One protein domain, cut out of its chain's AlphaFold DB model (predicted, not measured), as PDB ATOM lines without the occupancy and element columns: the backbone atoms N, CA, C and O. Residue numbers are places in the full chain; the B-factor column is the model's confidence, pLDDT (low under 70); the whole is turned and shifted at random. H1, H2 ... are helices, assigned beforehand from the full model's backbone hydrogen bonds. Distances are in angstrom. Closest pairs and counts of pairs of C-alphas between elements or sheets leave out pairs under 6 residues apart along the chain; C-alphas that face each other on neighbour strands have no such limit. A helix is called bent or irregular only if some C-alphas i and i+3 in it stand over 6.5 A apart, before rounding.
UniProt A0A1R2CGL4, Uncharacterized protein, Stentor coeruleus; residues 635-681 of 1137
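AT A GLANCE: This is residues 635 to 681 of the 1137 residues of an uncharacterized protein of Stentor coeruleus (UniProt A0A1R2CGL4). Two long helices, H2 and H1, lie side by side and run opposite ways, and a short third helix, H3, packs on both from one side, so that the three centres make a triangle: a small up-and-down bundle. H1 and H2 meet only loosely, while H3 folds back from H2 as the second arm of a helical hairpin. The printed part has 47 residues with three named helices in the order H1, H2, H3, and no named strand; the class is all helix. The whole is compact, with a radius of gyration of the C-alphas of 10.6 A, and elongated, spanning 33 by 19 by 13 A.

IN THESE COORDINATES: Find C-alpha 655 at (20.318, 27.749, 4.451); from there H2, the longest helix, runs through residues 655 to 671, 26.4 A. It is irregular: C-alphas 667 and 670 are 7.8 A apart. H1, residues 636 to 651, begins at C-alpha 636, (5.939, 1.146, -2.314), and is 22.6 A long. H3, residues 674 to 681, ends at C-alpha 681, (16.740, 16.725, -5.464), after 10.4 A.

HOW THE PARTS SIT: Look first at H2 and H1, close but not clearly touching: their closest C-alphas, of Trp 661 and Met 650, are 7.7 A apart, at a shallow tilt of 9 degrees, opposite ways. H2 touches H3 with residues 662 to 669 alone, C-alphas 669 and 677 being closest at 6.8 A; this hairpin has a shallow tilt of 10 degrees, opposite ways. H1 touches H3 with residues 643 to 647 alone, closest at C-alphas 647 and 680, 6.9 A, at a shallow tilt of 14 degrees, the same way. In H1 and H3 every O i to N i+4 pair is within hydrogen-bond range; in H2, 9 of 13 are.

THE WHOLE: The C-alphas of Thr 635 and Asn 656, the two farthest apart, are 33.0 A from each other. The printed part has no cut, and the links H1 to H2 and H2 to H3 are tight. Mean pLDDT of the printed part is 86.2; look at Val 669 for the one residue under 70.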
ATOM      1  N   THR A 635       8.953  -1.937  -0.266       80.19
ATOM      2  CA  THR A 635       7.496  -1.772  -0.379       80.19
ATOM      3  C   THR A 635       7.178  -0.342  -0.798       80.19
ATOM      4  O   THR A 635       7.726   0.611  -0.246       80.19
ATOM      5  N   GLU A 636       6.273  -0.177  -1.762       81.75
ATOM      6  CA  GLU A 636       5.939   1.146  -2.314       81.75
ATOM      7  C   GLU A 636       5.266   2.062  -1.277       81.75
ATOM      8  O   GLU A 636       5.354   3.280  -1.379       81.75
ATOM      9  N   ILE A 637       4.644   1.473  -0.249       83.88
ATOM     10  CA  ILE A 637       4.035   2.184   0.884       83.88
ATOM     11  C   ILE A 637       5.119   2.819   1.768       83.88
ATOM     12  O   ILE A 637       5.031   4.006   2.076       83.88
ATOM     13  N   PHE A 638       6.159   2.060   2.139       84.50
ATOM     14  CA  PHE A 638       7.286   2.600   2.908       84.50
ATOM     15  C   PHE A 638       8.039   3.671   2.112       84.50
ATOM     16  O   PHE A 638       8.349   4.725   2.656       84.50
ATOM     17  N   GLU A 639       8.269   3.444   0.816       86.88
ATOM     18  CA  GLU A 639       8.884   4.433  -0.072       86.88
ATOM     19  C   GLU A 639       8.067   5.737  -0.135       86.88
ATOM     20  O   GLU A 639       8.618   6.816   0.076       86.88
ATOM     21  N   ALA A 640       6.753   5.652  -0.366       88.38
ATOM     22  CA  ALA A 640       5.885   6.823  -0.461       88.38
ATOM     23  C   ALA A 640       5.833   7.629   0.849       88.38
ATOM     24  O   ALA A 640       5.942   8.857   0.821       88.38
ATOM     25  N   GLU A 641       5.704   6.957   1.997       89.12
ATOM     26  CA  GLU A 641       5.666   7.620   3.304       89.12
ATOM     27  C   GLU A 641       7.048   8.157   3.731       89.12
ATOM     28  O   GLU A 641       7.121   9.249   4.296       89.12
ATOM     29  N   LEU A 642       8.156   7.485   3.385       87.44
ATOM     30  CA  LEU A 642       9.515   8.000   3.602       87.44
ATOM     31  C   LEU A 642       9.766   9.264   2.768       87.44
ATOM     32  O   LEU A 642      10.216  10.276   3.300       87.44
ATOM     33  N   VAL A 643       9.419   9.247   1.478       91.75
ATOM     34  CA  VAL A 643       9.541  10.407   0.577       91.75
ATOM     35  C   VAL A 643       8.670  11.575   1.060       91.75
ATOM     36  O   VAL A 643       9.099  12.727   1.031       91.75
ATOM     37  N   LYS A 644       7.461  11.296   1.556       93.25
ATOM     38  CA  LYS A 644       6.553  12.275   2.176       93.25
ATOM     39  C   LYS A 644       7.113  12.847   3.487       93.25
ATOM     40  O   LYS A 644       7.005  14.054   3.705       93.25
ATOM     41  N   CYS A 645       7.748  12.022   4.320       91.19
ATOM     42  CA  CYS A 645       8.442  12.467   5.528       91.19
ATOM     43  C   CYS A 645       9.625  13.384   5.188       91.19
ATOM     44  O   CYS A 645       9.679  14.514   5.676       91.19
ATOM     45  N   LEU A 646      10.499  12.956   4.269       91.44
ATOM     46  CA  LEU A 646      11.637  13.744   3.792       91.44
ATOM     47  C   LEU A 646      11.176  15.096   3.232       91.44
ATOM     48  O   LEU A 646      11.645  16.119   3.711       91.44
ATOM     49  N   LYS A 647      10.179  15.142   2.333       93.88
ATOM     50  CA  LYS A 647       9.590  16.410   1.846       93.88
ATOM     51  C   LYS A 647       9.113  17.323   2.977       93.88
ATOM     52  O   LYS A 647       9.326  18.531   2.913       93.88
ATOM     53  N   SER A 648       8.472  16.757   4.003       93.31
ATOM     54  CA  SER A 648       7.988  17.512   5.162       93.31
ATOM     55  C   SER A 648       9.143  18.186   5.911       93.31
ATOM     56  O   SER A 648       9.116  19.399   6.103       93.31
ATOM     57  N   MET A 649      10.202  17.432   6.231       91.56
ATOM     58  CA  MET A 649      11.415  17.963   6.870       91.56
ATOM     59  C   MET A 649      12.139  18.975   5.970       91.56
ATOM     60  O   MET A 649      12.566  20.035   6.421       91.56
ATOM     61  N   MET A 650      12.219  18.688   4.668       89.94
ATOM     62  CA  MET A 650      12.933  19.509   3.693       89.94
ATOM     63  C   MET A 650      12.316  20.903   3.506       89.94
ATOM     64  O   MET A 650      13.025  21.849   3.150       89.94
ATOM     65  N   ASN A 651      11.027  21.082   3.813       87.00
ATOM     66  CA  ASN A 651      10.405  22.406   3.859       87.00
ATOM     67  C   ASN A 651      11.033  23.315   4.935       87.00
ATOM     68  O   ASN A 651      11.168  24.514   4.693       87.00
ATOM     69  N   GLU A 652      11.513  22.759   6.052       83.00
ATOM     70  CA  GLU A 652      12.044  23.503   7.208       83.00
ATOM     71  C   GLU A 652      13.559  23.819   7.121       83.00
ATOM     72  O   GLU A 652      14.068  24.550   7.965       83.00
ATOM     73  N   ILE A 653      14.275  23.333   6.090       84.88
ATOM     74  CA  ILE A 653      15.746  23.475   5.932       84.88
ATOM     75  C   ILE A 653      16.258  24.912   6.113       84.88
ATOM     76  O   ILE A 653      15.886  25.814   5.354       84.88
ATOM     77  N   GLU A 654      17.218  25.066   7.031       82.56
ATOM     78  CA  GLU A 654      18.059  26.254   7.209       82.56
ATOM     79  C   GLU A 654      19.150  26.339   6.120       82.56
ATOM     80  O   GLU A 654      19.724  25.329   5.712       82.56
ATOM     81  N   MET A 655      19.479  27.551   5.652       76.06
ATOM     82  CA  MET A 655      20.318  27.749   4.451       76.06
ATOM     83  C   MET A 655      21.714  27.103   4.526       76.06
ATOM     84  O   MET A 655      22.265  26.717   3.500       76.06
ATOM     85  N   ASN A 656      22.291  26.973   5.721       82.19
ATOM     86  CA  ASN A 656      23.610  26.377   5.960       82.19
ATOM     87  C   ASN A 656      23.610  24.836   5.993       82.19
ATOM     88  O   ASN A 656      24.654  24.245   6.256       82.19
ATOM     89  N   LYS A 657      22.464  24.185   5.756       87.38
ATOM     90  CA  LYS A 657      22.298  22.722   5.816       87.38
ATOM     91  C   LYS A 657      21.955  22.084   4.464       87.38
ATOM     92  O   LYS A 657      21.684  20.890   4.405       87.38
ATOM     93  N   ILE A 658      21.991  22.845   3.367       89.38
ATOM     94  CA  ILE A 658      21.694  22.335   2.018       89.38
ATOM     95  C   ILE A 658      22.611  21.168   1.626       89.38
ATOM     96  O   ILE A 658      22.114  20.157   1.135       89.38
ATOM     97  N   ASP A 659      23.910  21.248   1.917       85.44
ATOM     98  CA  ASP A 659      24.857  20.175   1.578       85.44
ATOM     99  C   ASP A 659      24.669  18.921   2.447       85.44
ATOM    100  O   ASP A 659      24.798  17.805   1.943       85.44
ATOM    101  N   PHE A 660      24.262  19.082   3.714       87.88
ATOM    102  CA  PHE A 660      23.803  17.966   4.549       87.88
ATOM    103  C   PHE A 660      22.592  17.286   3.905       87.88
ATOM    104  O   PHE A 660      22.613  16.080   3.694       87.88
ATOM    105  N   TRP A 661      21.567  18.043   3.511       91.00
ATOM    106  CA  TRP A 661      20.362  17.467   2.911       91.00
ATOM    107  C   TRP A 661      20.597  16.859   1.518       91.00
ATOM    108  O   TRP A 661      20.004  15.820   1.223       91.00
ATOM    109  N   ARG A 662      21.516  17.403   0.699       90.69
ATOM    110  CA  ARG A 662      22.006  16.717  -0.514       90.69
ATOM    111  C   ARG A 662      22.665  15.387  -0.152       90.69
ATOM    112  O   ARG A 662      22.278  14.365  -0.705       90.69
ATOM    113  N   TYR A 663      23.582  15.375   0.819       83.12
ATOM    114  CA  TYR A 663      24.273  14.159   1.265       83.12
ATOM    115  C   TYR A 663      23.323  13.104   1.862       83.12
ATOM    116  O   TYR A 663      23.515  11.910   1.634       83.12
ATOM    117  N   ILE A 664      22.276  13.518   2.586       85.62
ATOM    118  CA  ILE A 664      21.228  12.626   3.106       85.62
ATOM    119  C   ILE A 664      20.479  11.960   1.947       85.62
ATOM    120  O   ILE A 664      20.377  10.734   1.929       85.62
ATOM    121  N   ILE A 665      20.018  12.724   0.948       87.88
ATOM    122  CA  ILE A 665      19.376  12.146  -0.245       87.88
ATOM    123  C   ILE A 665      20.355  11.232  -0.987       87.88
ATOM    124  O   ILE A 665      19.987  10.105  -1.319       87.88
ATOM    125  N   ASP A 666      21.596  11.677  -1.213       83.00
ATOM    126  CA  ASP A 666      22.598  10.909  -1.957       83.00
ATOM    127  C   ASP A 666      23.075   9.637  -1.221       83.00
ATOM    128  O   ASP A 666      23.473   8.668  -1.866       83.00
ATOM    129  N   SER A 667      22.931   9.572   0.106       78.62
ATOM    130  CA  SER A 667      23.163   8.355   0.905       78.62
ATOM    131  C   SER A 667      21.985   7.372   0.895       78.62
ATOM    132  O   SER A 667      22.157   6.210   1.254       78.62
ATOM    133  N   ILE A 668      20.790   7.816   0.489       77.81
ATOM    134  CA  ILE A 668      19.547   7.019   0.445       77.81
ATOM    135  C   ILE A 668      19.275   6.455  -0.973       77.81
ATOM    136  O   ILE A 668      18.403   5.605  -1.165       77.81
ATOM    137  N   VAL A 669      20.056   6.881  -1.972       63.19
ATOM    138  CA  VAL A 669      19.866   6.652  -3.424       63.19
ATOM    139  C   VAL A 669      19.558   5.218  -3.810       63.19
ATOM    140  O   VAL A 669      18.606   4.991  -4.552       63.19
ATOM    141  N   ASP A 670      20.333   4.256  -3.310       70.19
ATOM    142  CA  ASP A 670      20.247   2.855  -3.744       70.19
ATOM    143  C   ASP A 670      18.911   2.180  -3.336       70.19
ATOM    144  O   ASP A 670      18.541   1.100  -3.827       70.19
ATOM    145  N   ASN A 671      18.145   2.853  -2.469       72.94
ATOM    146  CA  ASN A 671      16.873   2.402  -1.915       72.94
ATOM    147  C   ASN A 671      15.628   3.139  -2.442       72.94
ATOM    148  O   ASN A 671      14.528   2.639  -2.210       72.94
ATOM    149  N   LEU A 672      15.765   4.246  -3.184       83.06
ATOM    150  CA  LEU A 672      14.638   4.979  -3.786       83.06
ATOM    151  C   LEU A 672      14.545   4.768  -5.305       83.06
ATOM    152  O   LEU A 672      15.552   4.614  -5.997       83.06
ATOM    153  N   LYS A 673      13.329   4.837  -5.857       89.00
ATOM    154  CA  LYS A 673      13.107   4.997  -7.300       89.00
ATOM    155  C   LYS A 673      13.720   6.305  -7.802       89.00
ATOM    156  O   LYS A 673      13.695   7.337  -7.128       89.00
ATOM    157  N   SER A 674      14.199   6.277  -9.044       86.62
ATOM    158  CA  SER A 674      14.790   7.431  -9.735       86.62
ATOM    159  C   SER A 674      13.859   8.645  -9.790       86.62
ATOM    160  O   SER A 674      14.327   9.773  -9.648       86.62
ATOM    161  N   GLU A 675      12.552   8.430  -9.946       91.56
ATOM    162  CA  GLU A 675      11.536   9.488  -9.945       91.56
ATOM    163  C   GLU A 675      11.485  10.206  -8.589       91.56
ATOM    164  O   GLU A 675      11.662  11.422  -8.531       91.56
ATOM    165  N   SER A 676      11.360   9.457  -7.489       91.81
ATOM    166  CA  SER A 676      11.343  10.015  -6.133       91.81
ATOM    167  C   SER A 676      12.676  10.650  -5.728       91.81
ATOM    168  O   SER A 676      12.667  11.694  -5.079       91.81
ATOM    169  N   LYS A 677      13.823  10.098  -6.163       88.50
ATOM    170  CA  LYS A 677      15.126  10.774  -6.016       88.50
ATOM    171  C   LYS A 677      15.116  12.134  -6.722       88.50
ATOM    172  O   LYS A 677      15.516  13.132  -6.128       88.50
ATOM    173  N   THR A 678      14.680  12.167  -7.981       91.88
ATOM    174  CA  THR A 678      14.674  13.388  -8.804       91.88
ATOM    175  C   THR A 678      13.758  14.449  -8.198       91.88
ATOM    176  O   THR A 678      14.131  15.614  -8.121       91.88
ATOM    177  N   GLU A 679      12.589  14.049  -7.696       93.88
ATOM    178  CA  GLU A 679      11.652  14.952  -7.028       93.88
ATOM    179  C   GLU A 679      12.240  15.570  -5.747       93.88
ATOM    180  O   GLU A 679      12.100  16.773  -5.534       93.88
ATOM    181  N   LEU A 680      12.939  14.783  -4.918       93.94
ATOM    182  CA  LEU A 680      13.604  15.294  -3.714       93.94
ATOM    183  C   LEU A 680      14.786  16.221  -4.063       93.94
ATOM    184  O   LEU A 680      14.904  17.294  -3.476       93.94
ATOM    185  N   LEU A 681      15.627  15.863  -5.041       93.38
ATOM    186  CA  LEU A 681      16.740  16.725  -5.464       93.38
ATOM    187  C   LEU A 681      16.255  18.066  -6.031       93.38
ATOM    188  O   LEU A 681      16.775  19.105  -5.631       93.38
TER     189      LEU A 681